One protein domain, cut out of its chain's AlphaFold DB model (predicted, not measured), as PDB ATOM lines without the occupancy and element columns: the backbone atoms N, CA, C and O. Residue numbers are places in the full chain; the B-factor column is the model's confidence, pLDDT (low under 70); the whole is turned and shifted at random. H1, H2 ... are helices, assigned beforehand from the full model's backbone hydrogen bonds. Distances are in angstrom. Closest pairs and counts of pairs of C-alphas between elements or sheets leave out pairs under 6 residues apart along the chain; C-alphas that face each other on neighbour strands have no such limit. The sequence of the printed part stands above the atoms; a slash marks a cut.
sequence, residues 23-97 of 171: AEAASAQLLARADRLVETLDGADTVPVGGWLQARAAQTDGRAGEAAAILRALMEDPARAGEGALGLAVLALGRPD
ATOM      1  N   ALA A  23     -19.692  12.736  39.311       62.56
ATOM      2  CA  ALA A  23     -19.873  13.695  40.400       62.56
ATOM      3  C   ALA A  23     -18.796  14.791  40.365       62.56
ATOM      4  O   ALA A  23     -19.110  15.966  40.554       62.56
ATOM      5  N   GLU A  24     -17.553  14.427  40.043       67.75
ATOM      6  CA  GLU A  24     -16.460  15.388  39.846       67.75
ATOM      7  C   GLU A  24     -16.736  16.316  38.653       67.75
ATOM      8  O   GLU A  24     -16.633  17.537  38.779       67.75
ATOM      9  N   ALA A  25     -17.176  15.764  37.516       65.88
ATOM     10  CA  ALA A  25     -17.532  16.552  36.336       65.88
ATOM     11  C   ALA A  25     -18.716  17.503  36.594       65.88
ATOM     12  O   ALA A  25     -18.682  18.660  36.170       65.88
ATOM     13  N   ALA A  26     -19.745  17.046  37.315       73.12
ATOM     14  CA  ALA A  26     -20.872  17.891  37.708       73.12
ATOM     15  C   ALA A  26     -20.428  19.033  38.640       73.12
ATOM     16  O   ALA A  26     -20.862  20.172  38.468       73.12
ATOM     17  N   SER A  27     -19.514  18.755  39.576       80.56
ATOM     18  CA  SER A  27     -18.952  19.777  40.462       80.56
ATOM     19  C   SER A  27     -18.109  20.803  39.697       80.56
ATOM     20  O   SER A  27     -18.229  21.999  39.953       80.56
ATOM     21  N   ALA A  28     -17.311  20.371  38.715       87.19
ATOM     22  CA  ALA A  28     -16.524  21.272  37.872       87.19
ATOM     23  C   ALA A  28     -17.414  22.187  37.011       87.19
ATOM     24  O   ALA A  28     -17.162  23.387  36.904       87.19
ATOM     25  N   GLN A  29     -18.496  21.649  36.437       90.12
ATOM     26  CA  GLN A  29     -19.472  22.452  35.689       90.12
ATOM     27  C   GLN A  29     -20.165  23.492  36.572       90.12
ATOM     28  O   GLN A  29     -20.454  24.597  36.112       90.12
ATOM     29  N   LEU A  30     -20.441  23.148  37.832       92.38
ATOM     30  CA  LEU A  30     -21.069  24.057  38.781       92.38
ATOM     31  C   LEU A  30     -20.125  25.189  39.206       92.38
ATOM     32  O   LEU A  30     -20.556  26.337  39.277       92.38
ATOM     33  N   LEU A  31     -18.839  24.895  39.410       92.88
ATOM     34  CA  LEU A  31     -17.823  25.924  39.655       92.88
ATOM     35  C   LEU A  31     -17.675  26.859  38.449       92.88
ATOM     36  O   LEU A  31     -17.716  28.071  38.614       92.88
ATOM     37  N   ALA A  32     -17.652  26.321  37.225       93.12
ATOM     38  CA  ALA A  32     -17.619  27.149  36.020       93.12
ATOM     39  C   ALA A  32     -18.874  28.033  35.862       93.12
ATOM     40  O   ALA A  32     -18.794  29.133  35.316       93.12
ATOM     41  N   ARG A  33     -20.051  27.570  36.316       94.56
ATOM     42  CA  ARG A  33     -21.260  28.413  36.416       94.56
ATOM     43  C   ARG A  33     -21.065  29.540  37.428       94.56
ATOM     44  O   ARG A  33     -21.428  30.676  37.137       94.56
ATOM     45  N   ALA A  34     -20.477  29.240  38.586       92.56
ATOM     46  CA  ALA A  34     -20.198  30.239  39.614       92.56
ATOM     47  C   ALA A  34     -19.230  31.314  39.103       92.56
ATOM     48  O   ALA A  34     -19.511  32.495  39.273       92.56
ATOM     49  N   ASP A  35     -18.164  30.922  38.403       92.94
ATOM     50  CA  ASP A  35     -17.196  31.856  37.818       92.94
ATOM     51  C   ASP A  35     -17.873  32.815  36.822       92.94
ATOM     52  O   ASP A  35     -17.753  34.033  36.952       92.94
ATOM     53  N   ARG A  36     -18.707  32.298  35.907       92.69
ATOM     54  CA  ARG A  36     -19.482  33.145  34.978       92.69
ATOM     55  C   ARG A  36     -20.438  34.097  35.693       92.69
ATOM     56  O   ARG A  36     -20.673  35.214  35.225       92.69
ATOM     57  N   LEU A  37     -21.038  33.662  36.802       90.50
ATOM     58  CA  LEU A  37     -21.921  34.512  37.598       90.50
ATOM     59  C   LEU A  37     -21.138  35.654  38.257       90.50
ATOM     60  O   LEU A  37     -21.619  36.785  38.235       90.50
ATOM     61  N   VAL A  38     -19.939  35.379  38.780       90.69
ATOM     62  CA  VAL A  38     -19.030  36.398  39.328       90.69
ATOM     63  C   VAL A  38     -18.650  37.418  38.256       90.69
ATOM     64  O   VAL A  38     -18.791  38.614  38.489       90.69
ATOM     65  N   GLU A  39     -18.249  36.960  37.069       89.25
ATOM     66  CA  GLU A  39     -17.903  37.837  35.939       89.25
ATOM     67  C   GLU A  39     -19.081  38.722  35.513       89.25
ATOM     68  O   GLU A  39     -18.921  39.918  35.280       89.25
ATOM     69  N   THR A  40     -20.293  38.158  35.449       88.62
ATOM     70  CA  THR A  40     -21.490  38.912  35.036       88.62
ATOM     71  C   THR A  40     -21.869  40.003  36.040       88.62
ATOM     72  O   THR A  40     -22.453  41.016  35.660       88.62
ATOM     73  N   LEU A  41     -21.589  39.788  37.326       85.19
ATOM     74  CA  LEU A  41     -21.966  40.698  38.410       85.19
ATOM     75  C   LEU A  41     -20.888  41.746  38.721       85.19
ATOM     76  O   LEU A  41     -20.950  42.352  39.790       85.19
ATOM     77  N   ASP A  42     -19.949  41.964  37.795       79.81
ATOM     78  CA  ASP A  42     -18.818  42.889  37.940       79.81
ATOM     79  C   ASP A  42     -17.992  42.546  39.192       79.81
ATOM     80  O   ASP A  42     -17.909  43.292  40.170       79.81
ATOM     81  N   GLY A  43     -17.496  41.303  39.207       60.44
ATOM     82  CA  GLY A  43     -16.730  40.726  40.307       60.44
ATOM     83  C   GLY A  43     -15.519  41.566  40.715       60.44
ATOM     84  O   GLY A  43     -14.933  42.293  39.921       60.44
ATOM     85  N   ALA A  44     -15.114  41.444  41.980       58.69
ATOM     86  CA  ALA A  44     -13.911  42.105  42.473       58.69
ATOM     87  C   ALA A  44     -12.642  41.461  41.879       58.69
ATOM     88  O   ALA A  44     -12.519  40.236  41.889       58.69
ATOM     89  N   ASP A  45     -11.662  42.285  41.475       55.88
ATOM     90  CA  ASP A  45     -10.329  41.851  40.999       55.88
ATOM     91  C   ASP A  45      -9.593  40.941  42.003       55.88
ATOM     92  O   ASP A  45      -8.672  40.200  41.654       55.88
ATOM     93  N   THR A  46     -10.003  40.982  43.272       56.91
ATOM     94  CA  THR A  46      -9.510  40.115  44.341       56.91
ATOM     95  C   THR A  46     -10.675  39.473  45.077       56.91
ATOM     96  O   THR A  46     -11.523  40.183  45.620       56.91
ATOM     97  N   VAL A  47     -10.683  38.141  45.162       61.47
ATOM     98  CA  VAL A  47     -11.662  37.389  45.955       61.47
ATOM     99  C   VAL A  47     -11.409  37.665  47.442       61.47
ATOM    100  O   VAL A  47     -10.350  37.286  47.954       61.47
ATOM    101  N   PRO A  48     -12.338  38.309  48.169       63.31
ATOM    102  CA  PRO A  48     -12.180  38.480  49.603       63.31
ATOM    103  C   PRO A  48     -12.269  37.111  50.282       63.31
ATOM    104  O   PRO A  48     -13.200  36.344  50.029       63.31
ATOM    105  N   VAL A  49     -11.340  36.808  51.191       66.88
ATOM    106  CA  VAL A  49     -11.514  35.671  52.100       66.88
ATOM    107  C   VAL A  49     -12.662  36.017  53.040       66.88
ATOM    108  O   VAL A  49     -12.549  36.937  53.855       66.88
ATOM    109  N   GLY A  50     -13.775  35.294  52.926       73.31
ATOM    110  CA  GLY A  50     -14.950  35.575  53.732       73.31
ATOM    111  C   GLY A  50     -15.922  34.411  53.888       73.31
ATOM    112  O   GLY A  50     -15.868  33.412  53.180       73.31
ATOM    113  N   GLY A  51     -16.804  34.527  54.876       83.75
ATOM    114  CA  GLY A  51     -17.902  33.606  55.141       83.75
ATOM    115  C   GLY A  51     -19.256  34.157  54.697       83.75
ATOM    116  O   GLY A  51     -19.392  35.317  54.312       83.75
ATOM    117  N   TRP A  52     -20.290  33.326  54.831       83.25
ATOM    118  CA  TRP A  52     -21.672  33.647  54.463       83.25
ATOM    119  C   TRP A  52     -22.176  35.010  54.978       83.25
ATOM    120  O   TRP A  52     -22.837  35.740  54.242       83.25
ATOM    121  N   LEU A  53     -21.831  35.400  56.214       88.00
ATOM    122  CA  LEU A  53     -22.239  36.695  56.782       88.00
ATOM    123  C   LEU A  53     -21.697  37.889  55.982       88.00
ATOM    124  O   LEU A  53     -22.413  38.868  55.785       88.00
ATOM    125  N   GLN A  54     -20.456  37.802  55.500       88.81
ATOM    126  CA  GLN A  54     -19.830  38.859  54.702       88.81
ATOM    127  C   GLN A  54     -20.423  38.909  53.295       88.81
ATOM    128  O   GLN A  54     -20.732  39.996  52.816       88.81
ATOM    129  N   ALA A  55     -20.684  37.752  52.676       90.12
ATOM    130  CA  ALA A  55     -21.399  37.697  51.401       90.12
ATOM    131  C   ALA A  55     -22.792  38.343  51.501       90.12
ATOM    132  O   ALA A  55     -23.182  39.131  50.641       90.12
ATOM    133  N   ARG A  56     -23.527  38.072  52.588       88.62
ATOM    134  CA  ARG A  56     -24.840  38.679  52.840       88.62
ATOM    135  C   ARG A  56     -24.756  40.194  53.041       88.62
ATOM    136  O   ARG A  56     -25.619  40.916  52.540       88.62
ATOM    137  N   ALA A  57     -23.744  40.674  53.763       91.19
ATOM    138  CA  ALA A  57     -23.516  42.105  53.940       91.19
ATOM    139  C   ALA A  57     -23.217  42.784  52.594       91.19
ATOM    140  O   ALA A  57     -23.909  43.727  52.229       91.19
ATOM    141  N   ALA A  58     -22.292  42.228  51.803       90.94
ATOM    142  CA  ALA A  58     -21.974  42.730  50.467       90.94
ATOM    143  C   ALA A  58     -23.210  42.784  49.554       90.94
ATOM    144  O   ALA A  58     -23.460  43.808  48.922       90.94
ATOM    145  N   GLN A  59     -24.042  41.736  49.552       90.31
ATOM    146  CA  GLN A  59     -25.302  41.732  48.805       90.31
ATOM    147  C   GLN A  59     -26.253  42.846  49.270       90.31
ATOM    148  O   GLN A  59     -26.862  43.520  48.442       90.31
ATOM    149  N   THR A  60     -26.383  43.044  50.585       90.25
ATOM    150  CA  THR A  60     -27.254  44.082  51.169       90.25
ATOM    151  C   THR A  60     -26.778  45.491  50.808       90.25
ATOM    152  O   THR A  60     -27.600  46.369  50.562       90.25
ATOM    153  N   ASP A  61     -25.465  45.679  50.692       92.31
ATOM    154  CA  ASP A  61     -24.830  46.935  50.287       92.31
ATOM    155  C   ASP A  61     -24.840  47.159  48.759       92.31
ATOM    156  O   ASP A  61     -24.227  48.105  48.267       92.31
ATOM    157  N   GLY A  62     -25.483  46.279  47.982       89.19
ATOM    158  CA  GLY A  62     -25.521  46.359  46.518       89.19
ATOM    159  C   GLY A  62     -24.232  45.916  45.816       89.19
ATOM    160  O   GLY A  62     -24.125  46.037  44.599       89.19
ATOM    161  N   ARG A  63     -23.264  45.351  46.547       91.62
ATOM    162  CA  ARG A  63     -21.995  44.819  46.022       91.62
ATOM    163  C   ARG A  63     -22.156  43.355  45.597       91.62
ATOM    164  O   ARG A  63     -21.575  42.443  46.186       91.62
ATOM    165  N   ALA A  64     -22.994  43.122  44.587       90.62
ATOM    166  CA  ALA A  64     -23.370  41.776  44.148       90.62
ATOM    167  C   ALA A  64     -22.182  40.942  43.627       90.62
ATOM    168  O   ALA A  64     -22.103  39.756  43.948       90.62
ATOM    169  N   GLY A  65     -21.244  41.550  42.889       90.25
ATOM    170  CA  GLY A  65     -20.033  40.875  42.403       90.25
ATOM    171  C   GLY A  65     -19.131  40.374  43.533       90.25
ATOM    172  O   GLY A  65     -18.655  39.241  43.501       90.25
ATOM    173  N   GLU A  66     -18.967  41.172  44.590       91.56
ATOM    174  CA  GLU A  66     -18.209  40.774  45.782       91.56
ATOM    175  C   GLU A  66     -18.899  39.636  46.543       91.56
ATOM    176  O   GLU A  66     -18.253  38.658  46.927       91.56
ATOM    177  N   ALA A  67     -20.221  39.723  46.719       93.12
ATOM    178  CA  ALA A  67     -20.996  38.649  47.330       93.12
ATOM    179  C   ALA A  67     -20.841  37.334  46.548       93.12
ATOM    180  O   ALA A  67     -20.597  36.287  47.150       93.12
ATOM    181  N   ALA A  68     -20.926  37.393  45.215       93.44
ATOM    182  CA  ALA A  68     -20.738  36.236  44.348       93.44
ATOM    183  C   ALA A  68     -19.327  35.645  44.480       93.44
ATOM    184  O   ALA A  68     -19.195  34.429  44.607       93.44
ATOM    185  N   ALA A  69     -18.282  36.481  44.520       93.06
ATOM    186  CA  ALA A  69     -16.897  36.028  44.658       93.06
ATOM    187  C   ALA A  69     -16.663  35.279  45.983       93.06
ATOM    188  O   ALA A  69     -16.079  34.194  45.988       93.06
ATOM    189  N   ILE A  70     -17.184  35.810  47.098       93.75
ATOM    190  CA  ILE A  70     -17.104  35.152  48.411       93.75
ATOM    191  C   ILE A  70     -17.830  33.801  48.373       93.75
ATOM    192  O   ILE A  70     -17.287  32.788  48.809       93.75
ATOM    193  N   LEU A  71     -19.052  33.757  47.835       94.75
ATOM    194  CA  LEU A  71     -19.845  32.526  47.783       94.75
ATOM    195  C   LEU A  71     -19.234  31.469  46.856       94.75
ATOM    196  O   LEU A  71     -19.277  30.283  47.180       94.75
ATOM    197  N   ARG A  72     -18.617  31.886  45.745       94.75
ATOM    198  CA  ARG A  72     -17.844  31.009  44.858       94.75
ATOM    199  C   ARG A  72     -16.650  30.403  45.591       94.75
ATOM    200  O   ARG A  72     -16.416  29.208  45.457       94.75
ATOM    201  N   ALA A  73     -15.934  31.175  46.410       92.50
ATOM    202  CA  ALA A  73     -14.850  30.633  47.236       92.50
ATOM    203  C   ALA A  73     -15.356  29.593  48.252       92.50
ATOM    204  O   ALA A  73     -14.707  28.572  48.466       92.50
ATOM    205  N   LEU A  74     -16.549  29.787  48.831       92.38
ATOM    206  CA  LEU A  74     -17.159  28.789  49.721       92.38
ATOM    207  C   LEU A  74     -17.480  27.464  49.017       92.38
ATOM    208  O   LEU A  74     -17.513  26.430  49.678       92.38
ATOM    209  N   MET A  75     -17.704  27.477  47.699       92.56
ATOM    210  CA  MET A  75     -17.936  26.256  46.922       92.56
ATOM    211  C   MET A  75     -16.704  25.358  46.795       92.56
ATOM    212  O   MET A  75     -16.864  24.166  46.533       92.56
ATOM    213  N   GLU A  76     -15.501  25.894  46.996       90.44
ATOM    214  CA  GLU A  76     -14.263  25.107  46.960       90.44
ATOM    215  C   GLU A  76     -14.026  24.318  48.252       90.44
ATOM    216  O   GLU A  76     -13.303  23.323  48.233       90.44
ATOM    217  N   ASP A  77     -14.649  24.722  49.362       89.50
ATOM    218  CA  ASP A  77     -14.609  23.993  50.627       89.50
ATOM    219  C   ASP A  77     -15.752  22.958  50.675       89.50
ATOM    220  O   ASP A  77     -16.921  23.338  50.795       89.50
ATOM    221  N   PRO A  78     -15.469  21.638  50.649       88.88
ATOM    222  CA  PRO A  78     -16.506  20.606  50.638       88.88
ATOM    223  C   PRO A  78     -17.475  20.662  51.825       88.88
ATOM    224  O   PRO A  78     -18.620  20.214  51.690       88.88
ATOM    225  N   ALA A  79     -17.039  21.186  52.977       89.25
ATOM    226  CA  ALA A  79     -17.875  21.322  54.167       89.25
ATOM    227  C   ALA A  79     -18.861  22.494  54.055       89.25
ATOM    228  O   ALA A  79     -19.906  22.482  54.701       89.25
ATOM    229  N   ARG A  80     -18.542  23.488  53.222       90.88
ATOM    230  CA  ARG A  80     -19.297  24.741  53.078       90.88
ATOM    231  C   ARG A  80     -19.889  24.939  51.692       90.88
ATOM    232  O   ARG A  80     -20.617  25.904  51.470       90.88
ATOM    233  N   ALA A  81     -19.636  24.008  50.776       92.19
ATOM    234  CA  ALA A  81     -20.039  24.139  49.389       92.19
ATOM    235  C   ALA A  81     -21.546  24.340  49.213       92.19
ATOM    236  O   ALA A  81     -21.974  25.070  48.321       92.19
ATOM    237  N   GLY A  82     -22.357  23.735  50.080       92.44
ATOM    238  CA  GLY A  82     -23.797  23.937  50.078       92.44
ATOM    239  C   GLY A  82     -24.237  25.333  50.534       92.44
ATOM    240  O   GLY A  82     -25.158  25.889  49.938       92.44
ATOM    241  N   GLU A  83     -23.534  25.961  51.488       92.88
ATOM    242  CA  GLU A  83     -23.756  27.370  51.861       92.88
ATOM    243  C   GLU A  83     -23.450  28.301  50.681       92.88
ATOM    244  O   GLU A  83     -24.245  29.191  50.363       92.88
ATOM    245  N   GLY A  84     -22.305  28.077  50.025       94.81
ATOM    246  CA  GLY A  84     -21.875  28.836  48.851       94.81
ATOM    247  C   GLY A  84     -22.876  28.716  47.705       94.81
ATOM    248  O   GLY A  84     -23.373  29.725  47.202       94.81
ATOM    249  N   ALA A  85     -23.250  27.482  47.357       96.38
ATOM    250  CA  ALA A  85     -24.231  27.206  46.316       96.38
ATOM    251  C   ALA A  85     -25.598  27.823  46.639       96.38
ATOM    252  O   ALA A  85     -26.182  28.483  45.784       96.38
ATOM    253  N   LEU A  86     -26.103  27.699  47.870       95.50
ATOM    254  CA  LEU A  86     -27.387  28.296  48.237       95.50
ATOM    255  C   LEU A  86     -27.367  29.825  48.105       95.50
ATOM    256  O   LEU A  86     -28.333  30.412  47.614       95.50
ATOM    257  N   GLY A  87     -26.275  30.477  48.509       94.75
ATOM    258  CA  GLY A  87     -26.113  31.919  48.319       94.75
ATOM    259  C   GLY A  87     -26.096  32.315  46.840       94.75
ATOM    260  O   GLY A  87     -26.794  33.252  46.452       94.75
ATOM    261  N   LEU A  88     -25.358  31.580  46.001       96.19
ATOM    262  CA  LEU A  88     -25.313  31.826  44.553       96.19
ATOM    263  C   LEU A  88     -26.669  31.576  43.894       96.19
ATOM    264  O   LEU A  88     -27.069  32.343  43.023       96.19
ATOM    265  N   ALA A  89     -27.419  30.572  44.357       96.31
ATOM    266  CA  ALA A  89     -28.781  30.313  43.906       96.31
ATOM    267  C   ALA A  89     -29.687  31.533  44.144       96.31
ATOM    268  O   ALA A  89     -30.458  31.920  43.269       96.31
ATOM    269  N   VAL A  90     -29.565  32.174  45.314       93.94
ATOM    270  CA  VAL A  90     -30.325  33.385  45.656       93.94
ATOM    271  C   VAL A  90     -29.869  34.597  44.844       93.94
ATOM    272  O   VAL A  90     -30.720  35.366  44.404       93.94
ATOM    273  N   LEU A  91     -28.566  34.775  44.615       93.25
ATOM    274  CA  LEU A  91     -28.069  35.846  43.742       93.25
ATOM    275  C   LEU A  91     -28.561  35.674  42.297       93.25
ATOM    276  O   LEU A  91     -28.977  36.645  41.666       93.25
ATOM    277  N   ALA A  92     -28.570  34.440  41.792       94.50
ATOM    278  CA  ALA A  92     -28.997  34.126  40.433       94.50
ATOM    279  C   ALA A  92     -30.504  34.347  40.196       94.50
ATOM    280  O   ALA A  92     -30.889  34.612  39.062       94.50
ATOM    281  N   LEU A  93     -31.353  34.333  41.234       90.69
ATOM    282  CA  LEU A  93     -32.789  34.650  41.106       90.69
ATOM    283  C   LEU A  93     -33.071  36.055  40.555       90.69
ATOM    284  O   LEU A  93     -34.164  36.302  40.056       90.69
ATOM    285  N   GLY A  94     -32.124  36.991  40.674       83.31
ATOM    286  CA  GLY A  94     -32.266  38.340  40.120       83.31
ATOM    287  C   GLY A  94     -32.106  38.411  38.597       83.31
ATOM    288  O   GLY A  94     -32.213  39.500  38.033       83.31
ATOM    289  N   ARG A  95     -31.808  37.289  37.931       85.19
ATOM    290  CA  ARG A  95     -31.523  37.226  36.494       85.19
ATOM    291  C   ARG A  95     -32.759  36.783  35.693       85.19
ATOM    292  O   ARG A  95     -33.621  36.104  36.241       85.19
ATOM    293  N   PRO A  96     -32.845  37.133  34.391       85.25
ATOM    294  CA  PRO A  96     -33.963  36.724  33.535       85.25
ATOM    295  C   PRO A  96     -34.084  35.210  33.325       85.25
ATOM    296  O   PRO A  96     -35.176  34.728  33.060       85.25
ATOM    297  N   ASP A  97     -32.972  34.481  33.421       86.12
ATOM    298  CA  ASP A  97     -32.911  33.029  33.271       86.12
ATOM    299  C   ASP A  97     -32.587  32.389  34.625       86.12
ATOM    300  O   ASP A  97     -31.613  32.764  35.286       86.12
TER     301      ASP A  97
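This is residues 23 to 97 of the 171 residues of an uncharacterized protein of Aureimonas jatrophae (UniProt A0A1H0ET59). A small helical bundle is built round the short helix H3, with the long H1, the short H2 and H4 each packing on it; H1, H3 and H4 run up and down, and H2 makes a hairpin with H3. The long link from H1 to H2, residues 41 to 51, has no named element. The printed part has 75 residues with four named helices, H1, H2, H3 and H4 in that order, and no named strand, and its class is all helix. It is compact, with a radius of gyration of the C-alphas of 11.3 A, and spans 35 by 28 by 21 A.

H1 holds residues 23 to 40 and is the longest helix, 25.8 A from first to last C-alpha; C-alpha 23 is at (-19.873, 13.695, 40.400). H2, residues 52 to 60, measures 12.3 A. H3, residues 64 to 74, measures 15.4 A, and its C-alpha 64 is at (-23.370, 41.776, 44.148). H4, residues 81 to 92, measures 16.1 A and ends with C-alpha 92 at (-28.997, 34.126, 40.433).

H3 is the hub, touching the three other helices. H1 touches H3 at a shallow tilt of 21 degrees, opposite ways, and their closest C-alphas, those of Val 38 and Ala 68, are 5.3 A apart. H2 and H3 form a helical hairpin at a shallow tilt of 12 degrees, with the closest C-alphas, those of Ala 55 and Ala 67, 4.2 A apart. H3 and H4 form a second helical hairpin at a shallow tilt of 20 degrees; the closest C-alphas are those of Leu 71 and Gly 84, at 4.3 A. H1, H3 and H4 make a bundle, up and down, each running against the one before it. H1 and H4 are close but not clearly touching: they run the same way at a steep tilt of 41 degrees, and the closest C-alphas, those of Ala 34 and Leu 88, are 7.3 A apart. H2 and H4 only just touch, with 3 pairs of C-alphas within 8 A, H4 with residues 83 to 87 alone; the closest are those of Trp 52 and Glu 83, at 7.1 A. H1 and H2 are apart. In H1, H2, H3 and H4 every backbone O i to N i+4 pair is within hydrogen-bond range.

The two C-alphas farthest apart, those of Ala 23 and Asp 61, are 35.0 A apart. The printed part has no cut. The link from H1 to H2, 11 residues, is long; that from H2 to H3, 3 residues, is tight; that from H3 to H4, 6 residues, is short. The mean pLDDT of the printed part is 86.4, and residues 23 to 25 and 43 to 49 are under 70.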